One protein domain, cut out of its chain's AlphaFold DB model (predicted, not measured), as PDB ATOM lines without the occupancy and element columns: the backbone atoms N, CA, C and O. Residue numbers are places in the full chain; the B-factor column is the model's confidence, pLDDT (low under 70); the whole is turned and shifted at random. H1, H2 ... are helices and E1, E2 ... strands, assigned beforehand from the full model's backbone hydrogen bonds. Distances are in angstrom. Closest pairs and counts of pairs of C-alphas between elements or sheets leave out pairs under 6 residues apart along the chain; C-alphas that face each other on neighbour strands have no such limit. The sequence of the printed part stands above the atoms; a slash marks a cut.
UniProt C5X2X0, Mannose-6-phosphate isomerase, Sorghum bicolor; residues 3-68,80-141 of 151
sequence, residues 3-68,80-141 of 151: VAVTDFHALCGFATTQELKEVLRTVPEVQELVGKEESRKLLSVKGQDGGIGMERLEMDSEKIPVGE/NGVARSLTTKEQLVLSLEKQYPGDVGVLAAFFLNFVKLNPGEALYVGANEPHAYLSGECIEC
ATOM      1  N   VAL A   3     -11.155  15.771 -31.078       96.88
ATOM      2  CA  VAL A   3     -10.908  14.690 -30.110       96.88
ATOM      3  C   VAL A   3     -11.671  13.453 -30.560       96.88
ATOM      4  O   VAL A   3     -12.890  13.507 -30.718       96.88
ATOM      5  N   ALA A   4     -10.965  12.351 -30.778       97.88
ATOM      6  CA  ALA A   4     -11.541  11.115 -31.280       97.88
ATOM      7  C   ALA A   4     -12.480  10.467 -30.246       97.88
ATOM      8  O   ALA A   4     -12.127  10.311 -29.077       97.88
ATOM      9  N   VAL A   5     -13.678  10.084 -30.687       97.62
ATOM     10  CA  VAL A   5     -14.662   9.315 -29.901       97.62
ATOM     11  C   VAL A   5     -14.598   7.837 -30.284       97.62
ATOM     12  O   VAL A   5     -14.685   6.967 -29.419       97.62
ATOM     13  N   THR A   6     -14.391   7.558 -31.570       97.88
ATOM     14  CA  THR A   6     -14.068   6.235 -32.121       97.88
ATOM     15  C   THR A   6     -12.703   6.284 -32.811       97.88
ATOM     16  O   THR A   6     -12.065   7.335 -32.816       97.88
ATOM     17  N   ASP A   7     -12.237   5.169 -33.381       98.00
ATOM     18  CA  ASP A   7     -11.054   5.189 -34.249       98.00
ATOM     19  C   ASP A   7     -11.270   6.211 -35.376       98.00
ATOM     20  O   ASP A   7     -12.169   6.064 -36.210       98.00
ATOM     21  N   PHE A   8     -10.456   7.264 -35.377       97.69
ATOM     22  CA  PHE A   8     -10.645   8.433 -36.222       97.69
ATOM     23  C   PHE A   8      -9.456   8.626 -37.157       97.69
ATOM     24  O   PHE A   8      -8.293   8.573 -36.754       97.69
ATOM     25  N   HIS A   9      -9.750   8.870 -38.429       96.06
ATOM     26  CA  HIS A   9      -8.755   9.036 -39.477       96.06
ATOM     27  C   HIS A   9      -8.863  10.424 -40.094       96.06
ATOM     28  O   HIS A   9      -9.940  10.831 -40.534       96.06
ATOM     29  N   ALA A  10      -7.734  11.115 -40.191       95.50
ATOM     30  CA  ALA A  10      -7.657  12.451 -40.758       95.50
ATOM     31  C   ALA A  10      -6.402  12.632 -41.617       95.50
ATOM     32  O   ALA A  10      -5.408  11.919 -41.475       95.50
ATOM     33  N   LEU A  11      -6.448  13.623 -42.497       94.38
ATOM     34  CA  LEU A  11      -5.285  14.260 -43.092       94.38
ATOM     35  C   LEU A  11      -5.027  15.557 -42.329       94.38
ATOM     36  O   LEU A  11      -5.977  16.300 -42.084       94.38
ATOM     37  N   CYS A  12      -3.783  15.836 -41.941       93.25
ATOM     38  CA  CYS A  12      -3.451  17.099 -41.276       93.25
ATOM     39  C   CYS A  12      -1.996  17.504 -41.490       93.25
ATOM     40  O   CYS A  12      -1.076  16.737 -41.197       93.25
ATOM     41  N   GLY A  13      -1.801  18.728 -41.971       89.19
ATOM     42  CA  GLY A  13      -0.485  19.296 -42.211       89.19
ATOM     43  C   GLY A  13       0.263  18.596 -43.343       89.19
ATOM     44  O   GLY A  13      -0.088  17.503 -43.794       89.19
ATOM     45  N   PHE A  14       1.321  19.241 -43.820       88.31
ATOM     46  CA  PHE A  14       2.113  18.715 -44.923       88.31
ATOM     47  C   PHE A  14       2.996  17.540 -44.496       88.31
ATOM     48  O   PHE A  14       3.620  17.551 -43.432       88.31
ATOM     49  N   ALA A  15       3.081  16.548 -45.378       87.75
ATOM     50  CA  ALA A  15       4.030  15.454 -45.312       87.75
ATOM     51  C   ALA A  15       5.468  15.972 -45.321       87.75
ATOM     52  O   ALA A  15       5.777  17.034 -45.871       87.75
ATOM     53  N   THR A  16       6.381  15.187 -44.752       86.12
ATOM     54  CA  THR A  16       7.793  15.570 -44.749       86.12
ATOM     55  C   THR A  16       8.347  15.634 -46.171       86.12
ATOM     56  O   THR A  16       7.959  14.866 -47.056       86.12
ATOM     57  N   THR A  17       9.342  16.493 -46.388       82.31
ATOM     58  CA  THR A  17      10.037  16.587 -47.681       82.31
ATOM     59  C   THR A  17      10.608  15.237 -48.120       82.31
ATOM     60  O   THR A  17      10.693  14.957 -49.312       82.31
ATOM     61  N   GLN A  18      11.008  14.382 -47.175       84.00
ATOM     62  CA  GLN A  18      11.538  13.060 -47.492       84.00
ATOM     63  C   GLN A  18      10.451  12.124 -48.030       84.00
ATOM     64  O   GLN A  18      10.668  11.500 -49.068       84.00
ATOM     65  N   GLU A  19       9.288  12.080 -47.376       84.19
ATOM     66  CA  GLU A  19       8.132  11.318 -47.858       84.19
ATOM     67  C   GLU A  19       7.673  11.817 -49.225       84.19
ATOM     68  O   GLU A  19       7.466  11.019 -50.135       84.19
ATOM     69  N   LEU A  20       7.576  13.137 -49.416       83.38
ATOM     70  CA  LEU A  20       7.137  13.668 -50.702       83.38
ATOM     71  C   LEU A  20       8.126  13.333 -51.825       83.38
ATOM     72  O   LEU A  20       7.715  12.983 -52.928       83.38
ATOM     73  N   LYS A  21       9.436  13.388 -51.564       84.88
ATOM     74  CA  LYS A  21      10.440  12.949 -52.546       84.88
ATOM     75  C   LYS A  21      10.290  11.477 -52.912       84.88
ATOM     76  O   LYS A  21      10.632  11.105 -54.031       84.88
ATOM     77  N   GLU A  22       9.864  10.638 -51.976       84.94
ATOM     78  CA  GLU A  22       9.596   9.228 -52.244       84.94
ATOM     79  C   GLU A  22       8.345   9.062 -53.105       84.94
ATOM     80  O   GLU A  22       8.412   8.377 -54.126       84.94
ATOM     81  N   VAL A  23       7.261   9.775 -52.790       83.62
ATOM     82  CA  VAL A  23       6.054   9.811 -53.630       83.62
ATOM     83  C   VAL A  23       6.395  10.281 -55.044       83.62
ATOM     84  O   VAL A  23       6.104   9.575 -55.999       83.62
ATOM     85  N   LEU A  24       7.100  11.403 -55.205       82.56
ATOM     86  CA  LEU A  24       7.481  11.930 -56.525       82.56
ATOM     87  C   LEU A  24       8.358  10.970 -57.343       82.56
ATOM     88  O   LEU A  24       8.400  11.070 -58.564       82.56
ATOM     89  N   ARG A  25       9.093  10.060 -56.690       82.56
ATOM     90  CA  ARG A  25       9.904   9.036 -57.371       82.56
ATOM     91  C   ARG A  25       9.117   7.780 -57.719       82.56
ATOM     92  O   ARG A  25       9.493   7.082 -58.656       82.56
ATOM     93  N   THR A  26       8.098   7.457 -56.932       78.75
ATOM     94  CA  THR A  26       7.341   6.202 -57.035       78.75
ATOM     95  C   THR A  26       6.033   6.365 -57.800       78.75
ATOM     96  O   THR A  26       5.560   5.387 -58.375       78.75
ATOM     97  N   VAL A  27       5.505   7.590 -57.856       77.94
ATOM     98  CA  VAL A  27       4.215   7.951 -58.441       77.94
ATOM     99  C   VAL A  27       4.405   9.037 -59.519       77.94
ATOM    100  O   VAL A  27       4.416  10.233 -59.209       77.94
ATOM    101  N   PRO A  28       4.573   8.642 -60.796       75.06
ATOM    102  CA  PRO A  28       4.776   9.560 -61.921       75.06
ATOM    103  C   PRO A  28       3.665  10.597 -62.092       75.06
ATOM    104  O   PRO A  28       3.918  11.726 -62.501       75.06
ATOM    105  N   GLU A  29       2.433  10.232 -61.774       73.62
ATOM    106  CA  GLU A  29       1.265  11.075 -61.988       73.62
ATOM    107  C   GLU A  29       1.213  12.238 -60.988       73.62
ATOM    108  O   GLU A  29       0.803  13.343 -61.329       73.62
ATOM    109  N   VAL A  30       1.741  12.033 -59.776       76.31
ATOM    110  CA  VAL A  30       1.968  13.121 -58.813       76.31
ATOM    111  C   VAL A  30       3.074  14.053 -59.318       76.31
ATOM    112  O   VAL A  30       2.990  15.266 -59.145       76.31
ATOM    113  N   GLN A  31       4.095  13.521 -59.997       75.81
ATOM    114  CA  GLN A  31       5.143  14.333 -60.622       75.81
ATOM    115  C   GLN A  31       4.612  15.165 -61.804       75.81
ATOM    116  O   GLN A  31       5.067  16.291 -62.028       75.81
ATOM    117  N   GLU A  32       3.668  14.620 -62.571       74.25
ATOM    118  CA  GLU A  32       2.981  15.335 -63.648       74.25
ATOM    119  C   GLU A  32       2.101  16.457 -63.094       74.25
ATOM    120  O   GLU A  32       2.208  17.586 -63.570       74.25
ATOM    121  N   LEU A  33       1.345  16.173 -62.028       72.56
ATOM    122  CA  LEU A  33       0.518  17.144 -61.314       72.56
ATOM    123  C   LEU A  33       1.331  18.332 -60.783       72.56
ATOM    124  O   LEU A  33       0.983  19.485 -61.010       72.56
ATOM    125  N   VAL A  34       2.427  18.047 -60.078       72.62
ATOM    126  CA  VAL A  34       3.306  19.078 -59.498       72.62
ATOM    127  C   VAL A  34       4.077  19.833 -60.585       72.62
ATOM    128  O   VAL A  34       4.544  20.949 -60.378       72.62
ATOM    129  N   GLY A  35       4.228  19.233 -61.764       77.25
ATOM    130  CA  GLY A  35       5.050  19.754 -62.839       77.25
ATOM    131  C   GLY A  35       6.523  19.369 -62.685       77.25
ATOM    132  O   GLY A  35       7.089  19.245 -61.592       77.25
ATOM    133  N   LYS A  36       7.185  19.178 -63.831       76.75
ATOM    134  CA  LYS A  36       8.566  18.667 -63.902       76.75
ATOM    135  C   LYS A  36       9.594  19.600 -63.255       76.75
ATOM    136  O   LYS A  36      10.602  19.113 -62.743       76.75
ATOM    137  N   GLU A  37       9.370  20.911 -63.303       75.81
ATOM    138  CA  GLU A  37      10.285  21.899 -62.722       75.81
ATOM    139  C   GLU A  37      10.202  21.918 -61.196       75.81
ATOM    140  O   GLU A  37      11.230  21.745 -60.539       75.81
ATOM    141  N   GLU A  38       8.998  22.031 -60.631       75.75
ATOM    142  CA  GLU A  38       8.789  22.025 -59.178       75.75
ATOM    143  C   GLU A  38       9.183  20.685 -58.559       75.75
ATOM    144  O   GLU A  38       9.901  20.646 -57.560       75.75
ATOM    145  N   SER A  39       8.856  19.576 -59.226       77.25
ATOM    146  CA  SER A  39       9.311  18.247 -58.809       77.25
ATOM    147  C   SER A  39      10.838  18.165 -58.738       77.25
ATOM    148  O   SER A  39      11.397  17.632 -57.779       77.25
ATOM    149  N   ARG A  40      11.551  18.724 -59.728       80.62
ATOM    150  CA  ARG A  40      13.023  18.745 -59.741       80.62
ATOM    151  C   ARG A  40      13.580  19.627 -58.627       80.62
ATOM    152  O   ARG A  40      14.545  19.217 -57.980       80.62
ATOM    153  N   LYS A  41      12.980  20.799 -58.387       79.94
ATOM    154  CA  LYS A  41      13.351  21.679 -57.269       79.94
ATOM    155  C   LYS A  41      13.213  20.924 -55.952       79.94
ATOM    156  O   LYS A  41      14.202  20.810 -55.229       79.94
ATOM    157  N   LEU A  42      12.063  20.301 -55.708       76.31
ATOM    158  CA  LEU A  42      11.770  19.579 -54.470       76.31
ATOM    159  C   LEU A  42      12.687  18.365 -54.257       76.31
ATOM    160  O   LEU A  42      13.185  18.143 -53.154       76.31
ATOM    161  N   LEU A  43      13.010  17.631 -55.327       80.94
ATOM    162  CA  LEU A  43      13.987  16.536 -55.296       80.94
ATOM    163  C   LEU A  43      15.418  17.013 -54.997       80.94
ATOM    164  O   LEU A  43      16.192  16.256 -54.408       80.94
ATOM    165  N   SER A  44      15.768  18.246 -55.379       77.75
ATOM    166  CA  SER A  44      17.111  18.820 -55.202       77.75
ATOM    167  C   SER A  44      17.368  19.437 -53.820       77.75
ATOM    168  O   SER A  44      18.531  19.611 -53.447       77.75
ATOM    169  N   VAL A  45      16.318  19.721 -53.037       78.12
ATOM    170  CA  VAL A  45      16.439  20.285 -51.680       78.12
ATOM    171  C   VAL A  45      17.240  19.330 -50.785       78.12
ATOM    172  O   VAL A  45      16.841  18.185 -50.581       78.12
ATOM    173  N   LYS A  46      18.371  19.769 -50.224       59.03
ATOM    174  CA  LYS A  46      19.158  18.992 -49.250       59.03
ATOM    175  C   LYS A  46      18.759  19.405 -47.829       59.03
ATOM    176  O   LYS A  46      19.108  20.501 -47.421       59.03
ATOM    177  N   GLY A  47      18.074  18.536 -47.081       55.38
ATOM    178  CA  GLY A  47      17.801  18.760 -45.652       55.38
ATOM    179  C   GLY A  47      16.404  18.350 -45.181       55.38
ATOM    180  O   GLY A  47      15.430  18.463 -45.925       55.38
ATOM    181  N   GLN A  48      16.351  17.847 -43.942       49.28
ATOM    182  CA  GLN A  48      15.153  17.603 -43.133       49.28
ATOM    183  C   GLN A  48      14.650  18.943 -42.577       49.28
ATOM    184  O   GLN A  48      14.864  19.233 -41.406       49.28
ATOM    185  N   ASP A  49      14.044  19.793 -43.403       45.66
ATOM    186  CA  ASP A  49      13.373  20.985 -42.874       45.66
ATOM    187  C   ASP A  49      11.905  20.664 -42.612       45.66
ATOM    188  O   ASP A  49      11.123  20.404 -43.533       45.66
ATOM    189  N   GLY A  50      11.566  20.609 -41.325       43.59
ATOM    190  CA  GLY A  50      10.239  20.317 -40.800       43.59
ATOM    191  C   GLY A  50       9.252  21.445 -41.084       43.59
ATOM    192  O   GLY A  50       8.937  22.227 -40.196       43.59
ATOM    193  N   GLY A  51       8.746  21.498 -42.318       44.47
ATOM    194  CA  GLY A  51       7.479  22.164 -42.637       44.47
ATOM    195  C   GLY A  51       7.542  23.430 -43.497       44.47
ATOM    196  O   GLY A  51       6.492  23.915 -43.892       44.47
ATOM    197  N   ILE A  52       8.717  23.957 -43.861       40.22
ATOM    198  CA  ILE A  52       8.811  25.334 -44.412       40.22
ATOM    199  C   ILE A  52       8.893  25.387 -45.959       40.22
ATOM    200  O   ILE A  52       8.852  26.452 -46.566       40.22
ATOM    201  N   GLY A  53       8.979  24.242 -46.645       43.25
ATOM    202  CA  GLY A  53       9.099  24.197 -48.115       43.25
ATOM    203  C   GLY A  53       7.792  23.999 -48.894       43.25
ATOM    204  O   GLY A  53       7.776  24.226 -50.100       43.25
ATOM    205  N   MET A  54       6.722  23.547 -48.230       50.22
ATOM    206  CA  MET A  54       5.497  23.041 -48.880       50.22
ATOM    207  C   MET A  54       4.351  24.053 -48.939       50.22
ATOM    208  O   MET A  54       3.484  23.914 -49.791       50.22
ATOM    209  N   GLU A  55       4.381  25.108 -48.118       50.56
ATOM    210  CA  GLU A  55       3.373  26.189 -48.113       50.56
ATOM    211  C   GLU A  55       3.262  26.910 -49.477       50.56
ATOM    212  O   GLU A  55       2.303  27.624 -49.747       50.56
ATOM    213  N   ARG A  56       4.247  26.703 -50.360       47.50
ATOM    214  CA  ARG A  56       4.354  27.291 -51.701       47.50
ATOM    215  C   ARG A  56       4.046  26.337 -52.853       47.50
ATOM    216  O   ARG A  56       4.185  26.746 -54.003       47.50
ATOM    217  N   LEU A  57       3.663  25.090 -52.580       52.47
ATOM    218  CA  LEU A  57       3.068  24.252 -53.618       52.47
ATOM    219  C   LEU A  57       1.650  24.759 -53.857       52.47
ATOM    220  O   LEU A  57       0.694  24.299 -53.240       52.47
ATOM    221  N   GLU A  58       1.536  25.744 -54.744       47.94
ATOM    222  CA  GLU A  58       0.261  26.092 -55.354       47.94
ATOM    223  C   GLU A  58      -0.198  24.863 -56.146       47.94
ATOM    224  O   GLU A  58       0.286  24.586 -57.246       47.94
ATOM    225  N   MET A  59      -1.081  24.065 -55.539       50.69
ATOM    226  CA  MET A  59      -1.828  23.045 -56.259       50.69
ATOM    227  C   MET A  59      -2.798  23.779 -57.175       50.69
ATOM    228  O   MET A  59      -3.878  24.196 -56.770       50.69
ATOM    229  N   ASP A  60      -2.343  24.017 -58.397       45.69
ATOM    230  CA  ASP A  60      -3.087  24.751 -59.406       45.69
ATOM    231  C   ASP A  60      -4.181  23.837 -59.973       45.69
ATOM    232  O   ASP A  60      -3.964  23.089 -60.931       45.69
ATOM    233  N   SER A  61      -5.347  23.846 -59.321       43.94
ATOM    234  CA  SER A  61      -6.503  23.017 -59.677       43.94
ATOM    235  C   SER A  61      -6.993  23.262 -61.110       43.94
ATOM    236  O   SER A  61      -7.562  22.356 -61.717       43.94
ATOM    237  N   GLU A  62      -6.689  24.425 -61.706       41.44
ATOM    238  CA  GLU A  62      -7.007  24.762 -63.102       41.44
ATOM    239  C   GLU A  62      -6.129  24.042 -64.140       41.44
ATOM    240  O   GLU A  62      -6.550  23.861 -65.285       41.44
ATOM    241  N   LYS A  63      -4.914  23.602 -63.778       41.59
ATOM    242  CA  LYS A  63      -4.014  22.869 -64.698       41.59
ATOM    243  C   LYS A  63      -4.285  21.373 -64.747       41.59
ATOM    244  O   LYS A  63      -3.670  20.658 -65.541       41.59
ATOM    245  N   ILE A  64      -5.201  20.899 -63.916       43.12
ATOM    246  CA  ILE A  64      -5.589  19.502 -63.856       43.12
ATOM    247  C   ILE A  64      -6.722  19.327 -64.856       43.12
ATOM    248  O   ILE A  64      -7.766  19.959 -64.701       43.12
ATOM    249  N   PRO A  65      -6.576  18.485 -65.890       40.00
ATOM    250  CA  PRO A  65      -7.714  18.106 -66.703       40.00
ATOM    251  C   PRO A  65      -8.655  17.242 -65.849       40.00
ATOM    252  O   PRO A  65      -8.653  16.018 -65.946       40.00
ATOM    253  N   VAL A  66      -9.485  17.885 -65.022       41.16
ATOM    254  CA  VAL A  66     -10.676  17.312 -64.383       41.16
ATOM    255  C   VAL A  66     -11.761  17.243 -65.459       41.16
ATOM    256  O   VAL A  66     -12.754  17.962 -65.461       41.16
ATOM    257  N   GLY A  67     -11.491  16.455 -66.492       34.62
ATOM    258  CA  GLY A  67     -12.432  16.172 -67.563       34.62
ATOM    259  C   GLY A  67     -12.782  14.699 -67.515       34.62
ATOM    260  O   GLY A  67     -11.924  13.885 -67.199       34.62
ATOM    261  N   GLU A  68     -14.010  14.357 -67.902       37.41
ATOM    262  CA  GLU A  68     -14.625  13.015 -68.003       37.41
ATOM    263  C   GLU A  68     -13.758  11.898 -68.640       37.41
ATOM    264  O   GLU A  68     -14.122  10.724 -68.628       37.41
ATOM    265  N   ASN A  80       3.712   0.582 -61.785       37.94
ATOM    266  CA  ASN A  80       4.273  -0.117 -62.939       37.94
ATOM    267  C   ASN A  80       4.516  -1.579 -62.555       37.94
ATOM    268  O   ASN A  80       5.516  -1.820 -61.902       37.94
ATOM    269  N   GLY A  81       3.633  -2.521 -62.904       40.88
ATOM    270  CA  GLY A  81       3.887  -3.965 -63.010       40.88
ATOM    271  C   GLY A  81       4.804  -4.638 -61.974       40.88
ATOM    272  O   GLY A  81       5.421  -5.647 -62.304       40.88
ATOM    273  N   VAL A  82       4.936  -4.116 -60.753       42.53
ATOM    274  CA  VAL A  82       5.857  -4.644 -59.747       42.53
ATOM    275  C   VAL A  82       5.008  -5.223 -58.638       42.53
ATOM    276  O   VAL A  82       4.238  -4.517 -57.992       42.53
ATOM    277  N   ALA A  83       5.185  -6.520 -58.412       51.69
ATOM    278  CA  ALA A  83       4.712  -7.258 -57.252       51.69
ATOM    279  C   ALA A  83       5.354  -6.722 -55.953       51.69
ATOM    280  O   ALA A  83       6.126  -7.416 -55.296       51.69
ATOM    281  N   ARG A  84       5.092  -5.459 -55.601       69.44
ATOM    282  CA  ARG A  84       5.476  -4.859 -54.324       69.44
ATOM    283  C   ARG A  84       4.239  -4.586 -53.486       69.44
ATOM    284  O   ARG A  84       3.168  -4.297 -54.013       69.44
ATOM    285  N   SER A  85       4.408  -4.660 -52.170       72.75
ATOM    286  CA  SER A  85       3.374  -4.220 -51.240       72.75
ATOM    287  C   SER A  85       3.137  -2.720 -51.414       72.75
ATOM    288  O   SER A  85       4.093  -1.943 -51.497       72.75
ATOM    289  N   LEU A  86       1.865  -2.327 -51.460       74.38
ATOM    290  CA  LEU A  86       1.470  -0.923 -51.416       74.38
ATOM    291  C   LEU A  86       1.785  -0.336 -50.040       74.38
ATOM    292  O   LEU A  86       1.662  -1.020 -49.019       74.38
ATOM    293  N   THR A  87       2.163   0.935 -50.026       82.12
ATOM    294  CA  THR A  87       2.308   1.724 -48.802       82.12
ATOM    295  C   THR A  87       0.938   2.121 -48.248       82.12
ATOM    296  O   THR A  87      -0.068   2.120 -48.960       82.12
ATOM    297  N   THR A  88       0.891   2.522 -46.977       84.75
ATOM    298  CA  THR A  88      -0.345   3.000 -46.338       84.75
ATOM    299  C   THR A  88      -0.961   4.194 -47.078       84.75
ATOM    300  O   THR A  88      -2.180   4.248 -47.218       84.75
ATOM    301  N   LYS A  89      -0.145   5.130 -47.593       84.75
ATOM    302  CA  LYS A  89      -0.646   6.283 -48.363       84.75
ATOM    303  C   LYS A  89      -1.223   5.864 -49.713       84.75
ATOM    304  O   LYS A  89      -2.288   6.338 -50.076       84.75
ATOM    305  N   GLU A  90      -0.579   4.941 -50.425       83.19
ATOM    306  CA  GLU A  90      -1.111   4.425 -51.696       83.19
ATOM    307  C   GLU A  90      -2.452   3.707 -51.491       83.19
ATOM    308  O   GLU A  90      -3.394   3.921 -52.247       83.19
ATOM    309  N   GLN A  91      -2.573   2.901 -50.431       86.00
ATOM    310  CA  GLN A  91      -3.842   2.259 -50.073       86.00
ATOM    311  C   GLN A  91      -4.929   3.280 -49.717       86.00
ATOM    312  O   GLN A  91      -6.084   3.098 -50.102       86.00
ATOM    313  N   LEU A  92      -4.567   4.349 -49.002       88.44
ATOM    314  CA  LEU A  92      -5.479   5.444 -48.682       88.44
ATOM    315  C   LEU A  92      -5.949   6.168 -49.946       88.44
ATOM    316  O   LEU A  92      -7.143   6.342 -50.139       88.44
ATOM    317  N   VAL A  93      -5.035   6.542 -50.837       86.50
ATOM    318  CA  VAL A  93      -5.377   7.215 -52.099       86.50
ATOM    319  C   VAL A  93      -6.309   6.346 -52.942       86.50
ATOM    320  O   VAL A  93      -7.307   6.839 -53.453       86.50
ATOM    321  N   LEU A  94      -6.063   5.035 -53.017       83.62
ATOM    322  CA  LEU A  94      -6.963   4.101 -53.703       83.62
ATOM    323  C   LEU A  94      -8.359   4.032 -53.070       83.62
ATOM    324  O   LEU A  94      -9.353   3.866 -53.781       83.62
ATOM    325  N   SER A  95      -8.451   4.120 -51.741       86.38
ATOM    326  CA  SER A  95      -9.742   4.111 -51.052       86.38
ATOM    327  C   SER A  95     -10.496   5.431 -51.236       86.38
ATOM    328  O   SER A  95     -11.721   5.400 -51.367       86.38
ATOM    329  N   LEU A  96      -9.780   6.557 -51.308       87.62
ATOM    330  CA  LEU A  96     -10.335   7.877 -51.603       87.62
ATOM    331  C   LEU A  96     -10.786   7.984 -53.061       87.62
ATOM    332  O   LEU A  96     -11.912   8.401 -53.288       87.62
ATOM    333  N   GLU A  97     -10.005   7.498 -54.027       83.88
ATOM    334  CA  GLU A  97     -10.392   7.459 -55.449       83.88
ATOM    335  C   GLU A  97     -11.682   6.658 -55.671       83.88
ATOM    336  O   GLU A  97     -12.500   6.974 -56.528       83.88
ATOM    337  N   LYS A  98     -11.908   5.604 -54.878       83.31
ATOM    338  CA  LYS A  98     -13.157   4.838 -54.944       83.31
ATOM    339  C   LYS A  98     -14.365   5.637 -54.437       83.31
ATOM    340  O   LYS A  98     -15.477   5.391 -54.901       83.31
ATOM    341  N   GLN A  99     -14.162   6.522 -53.463       86.38
ATOM    342  CA  GLN A  99     -15.217   7.338 -52.853       86.38
ATOM    343  C   GLN A  99     -15.466   8.637 -53.625       86.38
ATOM    344  O   GLN A  99     -16.617   9.043 -53.765       86.38
ATOM    345  N   TYR A 100     -14.405   9.230 -54.174       84.19
ATOM    346  CA  TYR A 100     -14.397  10.501 -54.895       84.19
ATOM    347  C   TYR A 100     -13.692  10.345 -56.256       84.19
ATOM    348  O   TYR A 100     -12.598  10.873 -56.448       84.19
ATOM    349  N   PRO A 101     -14.266   9.580 -57.207       80.00
ATOM    350  CA  PRO A 101     -13.586   9.279 -58.464       80.00
ATOM    351  C   PRO A 101     -13.288  10.542 -59.274       80.00
ATOM    352  O   PRO A 101     -14.206  11.295 -59.604       80.00
ATOM    353  N   GLY A 102     -12.021  10.735 -59.645       72.31
ATOM    354  CA  GLY A 102     -11.580  11.882 -60.444       72.31
ATOM    355  C   GLY A 102     -11.462  13.212 -59.690       72.31
ATOM    356  O   GLY A 102     -11.279  14.242 -60.338       72.31
ATOM    357  N   ASP A 103     -11.555  13.210 -58.360       79.00
ATOM    358  CA  ASP A 103     -11.364  14.404 -57.532       79.00
ATOM    359  C   ASP A 103      -9.864  14.689 -57.308       79.00
ATOM    360  O   ASP A 103      -9.090  13.806 -56.934       79.00
ATOM    361  N   VAL A 104      -9.433  15.939 -57.516       73.69
ATOM    362  CA  VAL A 104      -8.041  16.370 -57.275       73.69
ATOM    363  C   VAL A 104      -7.615  16.188 -55.814       73.69
ATOM    364  O   VAL A 104      -6.456  15.860 -55.543       73.69
ATOM    365  N   GLY A 105      -8.535  16.352 -54.863       77.19
ATOM    366  CA  GLY A 105      -8.299  16.203 -53.432       77.19
ATOM    367  C   GLY A 105      -7.817  14.802 -53.048       77.19
ATOM    368  O   GLY A 105      -7.092  14.645 -52.064       77.19
ATOM    369  N   VAL A 106      -8.108  13.785 -53.868       84.06
ATOM    370  CA  VAL A 106      -7.551  12.431 -53.711       84.06
ATOM    371  C   VAL A 106      -6.022  12.456 -53.803       84.06
ATOM    372  O   VAL A 106      -5.344  11.778 -53.029       84.06
ATOM    373  N   LEU A 107      -5.458  13.277 -54.693       79.19
ATOM    374  CA  LEU A 107      -4.009  13.429 -54.842       79.19
ATOM    375  C   LEU A 107      -3.408  14.270 -53.718       79.19
ATOM    376  O   LEU A 107      -2.278  13.997 -53.310       79.19
ATOM    377  N   ALA A 108      -4.161  15.225 -53.162       80.94
ATOM    378  CA  ALA A 108      -3.726  16.001 -52.000       80.94
ATOM    379  C   ALA A 108      -3.367  15.096 -50.803       80.94
ATOM    380  O   ALA A 108      -2.455  15.417 -50.039       80.94
ATOM    381  N   ALA A 109      -3.969  13.904 -50.688       88.75
ATOM    382  CA  ALA A 109      -3.633  12.923 -49.653       88.75
ATOM    383  C   ALA A 109      -2.169  12.433 -49.692       88.75
ATOM    384  O   ALA A 109      -1.635  12.022 -48.660       88.75
ATOM    385  N   PHE A 110      -1.475  12.514 -50.835       86.50
ATOM    386  CA  PHE A 110      -0.037  12.232 -50.898       86.50
ATOM    387  C   PHE A 110       0.819  13.308 -50.216       86.50
ATOM    388  O   PHE A 110       1.904  13.009 -49.705       86.50
ATOM    389  N   PHE A 111       0.330  14.547 -50.207       86.19
ATOM    390  CA  PHE A 111       1.035  15.724 -49.704       86.19
ATOM    391  C   PHE A 111       0.761  15.995 -48.232       86.19
ATOM    392  O   PHE A 111       1.486  16.785 -47.636       86.19
ATOM    393  N   LEU A 112      -0.246  15.346 -47.644       90.81
ATOM    394  CA  LEU A 112      -0.633  15.525 -46.249       90.81
ATOM    395  C   LEU A 112      -0.184  14.346 -45.372       90.81
ATOM    396  O   LEU A 112       0.103  13.242 -45.859       90.81
ATOM    397  N   ASN A 113      -0.091  14.574 -44.060       91.31
ATOM    398  CA  ASN A 113       0.133  13.487 -43.106       91.31
ATOM    399  C   ASN A 113      -1.167  12.723 -42.886       91.31
ATOM    400  O   ASN A 113      -2.197  13.328 -42.598       91.31
ATOM    401  N   PHE A 114      -1.105  11.394 -42.965       93.19
ATOM    402  CA  PHE A 114      -2.220  10.538 -42.584       93.19
ATOM    403  C   PHE A 114      -2.161  10.250 -41.084       93.19
ATOM    404  O   PHE A 114      -1.270   9.544 -40.611       93.19
ATOM    405  N   VAL A 115      -3.113  10.813 -40.347       94.56
ATOM    406  CA  VAL A 115      -3.214  10.738 -38.891       94.56
ATOM    407  C   VAL A 115      -4.275   9.711 -38.516       94.56
ATOM    408  O   VAL A 115      -5.402   9.749 -39.014       94.56
ATOM    409  N   LYS A 116      -3.907   8.800 -37.613       95.94
ATOM    410  CA  LYS A 116      -4.834   7.880 -36.950       95.94
ATOM    411  C   LYS A 116      -4.906   8.261 -35.480       95.94
ATOM    412  O   LYS A 116      -3.857   8.355 -34.848       95.94
ATOM    413  N   LEU A 117      -6.111   8.475 -34.975       97.31
ATOM    414  CA  LEU A 117      -6.379   8.746 -33.572       97.31
ATOM    415  C   LEU A 117      -7.203   7.599 -32.991       97.31
ATOM    416  O   LEU A 117      -8.247   7.238 -33.537       97.31
ATOM    417  N   ASN A 118      -6.746   7.057 -31.871       98.25
ATOM    418  CA  ASN A 118      -7.528   6.170 -31.022       98.25
ATOM    419  C   ASN A 118      -8.535   6.994 -30.193       98.25
ATOM    420  O   ASN A 118      -8.293   8.180 -29.948       98.25
ATOM    421  N   PRO A 119      -9.628   6.390 -29.690       98.31
ATOM    422  CA  PRO A 119     -10.565   7.067 -28.798       98.31
ATOM    423  C   PRO A 119      -9.862   7.786 -27.637       98.31
ATOM    424  O   PRO A 119      -9.084   7.188 -26.893       98.31
ATOM    425  N   GLY A 120     -10.152   9.077 -27.475       97.12
ATOM    426  CA  GLY A 120      -9.544   9.957 -26.476       97.12
ATOM    427  C   GLY A 120      -8.283  10.698 -26.938       97.12
ATOM    428  O   GLY A 120      -7.878  11.649 -26.269       97.12
ATOM    429  N   GLU A 121      -7.677  10.328 -28.068       98.12
ATOM    430  CA  GLU A 121      -6.581  11.097 -28.664       98.12
ATOM    431  C   GLU A 121      -7.110  12.344 -29.383       98.12
ATOM    432  O   GLU A 121      -8.253  12.395 -29.846       98.12
ATOM    433  N   ALA A 122      -6.270  13.376 -29.466       96.06
ATOM    434  CA  ALA A 122      -6.653  14.670 -30.005       96.06
ATOM    435  C   ALA A 122      -5.697  15.143 -31.101       96.06
ATOM    436  O   ALA A 122      -4.484  14.950 -31.023       96.06
ATOM    437  N   LEU A 123      -6.263  15.834 -32.087       94.62
ATOM    438  CA  LEU A 123      -5.555  16.551 -33.134       94.62
ATOM    439  C   LEU A 123      -5.813  18.052 -32.980       94.62
ATOM    440  O   LEU A 123      -6.951  18.536 -33.018       94.62
ATOM    441  N   TYR A 124      -4.729  18.802 -32.822       93.38
ATOM    442  CA  TYR A 124      -4.750  20.246 -32.979       93.38
ATOM    443  C   TYR A 124      -4.521  20.587 -34.450       93.38
ATOM    444  O   TYR A 124      -3.612  20.045 -35.068       93.38
ATOM    445  N   VAL A 125      -5.350  21.479 -34.985       89.69
ATOM    446  CA  VAL A 125      -5.243  21.979 -36.357       89.69
ATOM    447  C   VAL A 125      -4.900  23.457 -36.255       89.69
ATOM    448  O   VAL A 125      -5.686  24.232 -35.696       89.69
ATOM    449  N   GLY A 126      -3.710  23.833 -36.722       85.44
ATOM    450  CA  GLY A 126      -3.253  25.215 -36.718       85.44
ATOM    451  C   GLY A 126      -3.998  26.092 -37.725       85.44
ATOM    452  O   GLY A 126      -4.655  25.619 -38.652       85.44
ATOM    453  N   ALA A 127      -3.876  27.411 -37.562       82.31
ATOM    454  CA  ALA A 127      -4.340  28.343 -38.584       82.31
ATOM    455  C   ALA A 127      -3.569  28.113 -39.895       82.31
ATOM    456  O   ALA A 127      -2.349  27.963 -39.867       82.31
ATOM    457  N   ASN A 128      -4.281  28.126 -41.027       81.19
ATOM    458  CA  ASN A 128      -3.745  27.847 -42.368       81.19
ATOM    459  C   ASN A 128      -3.148  26.441 -42.551       81.19
ATOM    460  O   ASN A 128      -2.401  26.213 -43.501       81.19
ATOM    461  N   GLU A 129      -3.480  25.488 -41.680       84.25
ATOM    462  CA  GLU A 129      -3.027  24.113 -41.832       84.25
ATOM    463  C   GLU A 129      -4.047  23.297 -42.645       84.25
ATOM    464  O   GLU A 129      -5.207  23.175 -42.230       84.25
ATOM    465  N   PRO A 130      -3.662  22.740 -43.810       89.25
ATOM    466  CA  PRO A 130      -4.568  21.918 -44.600       89.25
ATOM    467  C   PRO A 130      -4.912  20.639 -43.837       89.25
ATOM    468  O   PRO A 130      -4.033  19.948 -43.316       89.25
ATOM    469  N   HIS A 131      -6.199  20.321 -43.778       92.44
ATOM    470  CA  HIS A 131      -6.698  19.146 -43.082       92.44
ATOM    471  C   HIS A 131      -7.987  18.628 -43.722       92.44
ATOM    472  O   HIS A 131      -8.723  19.377 -44.362       92.44
ATOM    473  N   ALA A 132      -8.253  17.335 -43.544       93.19
ATOM    474  CA  ALA A 132      -9.487  16.686 -43.974       93.19
ATOM    475  C   ALA A 132      -9.835  15.534 -43.027       93.19
ATOM    476  O   ALA A 132      -8.976  14.720 -42.690       93.19
ATOM    477  N   TYR A 133     -11.093  15.434 -42.606       94.81
ATOM    478  CA  TYR A 133     -11.578  14.311 -41.803       94.81
ATOM    479  C   TYR A 133     -12.098  13.214 -42.726       94.81
ATOM    480  O   TYR A 133     -12.901  13.483 -43.615       94.81
ATOM    481  N   LEU A 134     -11.603  11.989 -42.547       94.31
ATOM    482  CA  LEU A 134     -11.822  10.896 -43.497       94.31
ATOM    483  C   LEU A 134     -12.831   9.866 -42.987       94.31
ATOM    484  O   LEU A 134     -13.661   9.386 -43.751       94.31
ATOM    485  N   SER A 135     -12.735   9.471 -41.715       95.56
ATOM    486  CA  SER A 135     -13.654   8.499 -41.106       95.56
ATOM    487  C   SER A 135     -13.571   8.521 -39.582       95.56
ATOM    488  O   SER A 135     -12.569   8.970 -39.027       95.56
ATOM    489  N   GLY A 136     -14.600   7.975 -38.932       96.44
ATOM    490  CA  GLY A 136     -14.730   7.925 -37.477       96.44
ATOM    491  C   GLY A 136     -15.577   9.069 -36.924       96.44
ATOM    492  O   GLY A 136     -16.065   9.926 -37.659       96.44
ATOM    493  N   GLU A 137     -15.742   9.074 -35.607       97.69
ATOM    494  CA  GLU A 137     -16.486  10.090 -34.864       97.69
ATOM    495  C   GLU A 137     -15.521  10.897 -33.998       97.69
ATOM    496  O   GLU A 137     -14.647  10.334 -33.333       97.69
ATOM    497  N   CYS A 138     -15.685  12.220 -33.980       97.06
ATOM    498  CA  CYS A 138     -14.895  13.106 -33.135       97.06
ATOM    499  C   CYS A 138     -15.748  14.239 -32.557       97.06
ATOM    500  O   CYS A 138     -16.792  14.602 -33.102       97.06
ATOM    501  N   ILE A 139     -15.283  14.805 -31.446       96.56
ATOM    502  CA  ILE A 139     -15.754  16.090 -30.934       96.56
ATOM    503  C   ILE A 139     -14.832  17.162 -31.495       96.56
ATOM    504  O   ILE A 139     -13.634  17.169 -31.203       96.56
ATOM    505  N   GLU A 140     -15.397  18.085 -32.263       93.62
ATOM    506  CA  GLU A 140     -14.671  19.225 -32.799       93.62
ATOM    507  C   GLU A 140     -14.986  20.501 -32.011       93.62
ATOM    508  O   GLU A 140     -16.138  20.828 -31.730       93.62
ATOM    509  N   CYS A 141     -13.936  21.235 -31.655       90.00
ATOM    510  CA  CYS A 141     -14.018  22.556 -31.055       90.00
ATOM    511  C   CYS A 141     -13.263  23.557 -31.936       90.00
ATOM    512  O   CYS A 141     -12.053  23.413 -32.163       90.00
TER     513      CYS A 141
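This is residues 3 to 68 and 80 to 141 of the 151 residues of the protein "Mannose-6-phosphate isomerase" of Sorghum bicolor (UniProt C5X2X0). A small three-stranded sheet, E2 E1 E3, makes one end of the domain, and the short helices H1, H2 and H3 cluster at the other. Between them H5 packs on the sheet, with H4 folded beside it, while residues 81 to 87 stick out. The printed part has 128 residues, with E1 H1 H2 H3 H4 H5 E2 E3 E4 in chain order. The sheet is antiparallel and the class mixed; the whole is compact, with a radius of gyration of the C-alphas of 15.5 A and spans of 42 by 34 by 33 A.

Find C-alpha 8 at (-10.645, 8.433, -36.222); E1 runs 18.6 A from there to residue 14. Next come H1, residues 17 to 26, 14.2 A; H2, 28 to 34; and H3, 36 to 44. H4, residues 88 to 99, starts at (-0.345, 3.000, -46.338) and spans 16.8 A. Then read H5, 105 to 111; E2, 112 to 117, 15.5 A; E3, 131 to 135; and E4, 138 to 140.

Beside E1, look for N 10 and O 115 of E2, 2.9 A, and N 11 and O 132 of E3, 2.8 A. E4 pairs with no named strand, but residues 138 to 139 pair with residues 3 to 4. H1 touches H3 at C-alphas 21 and 43, 5.7 A, and touches H2 only at the corner, at C-alphas 24 and 31, 5.3 A. H4 and H5 form a helical hairpin, C-alphas 96 and 106 closest at 5.7 A. H5's height over the sheet is 9.6 A. Every O i to N i+4 pair is within hydrogen-bond range in H1 to H4; H5 has 1 of 3, and 4 of 4 O i to N i+3.

Residues 69 to 79 are not printed; C-alphas 68 and 80 are 23.6 A apart. The link E2 to E3 is long. Residues 46 to 68 and 80 to 84 have pLDDT under 70.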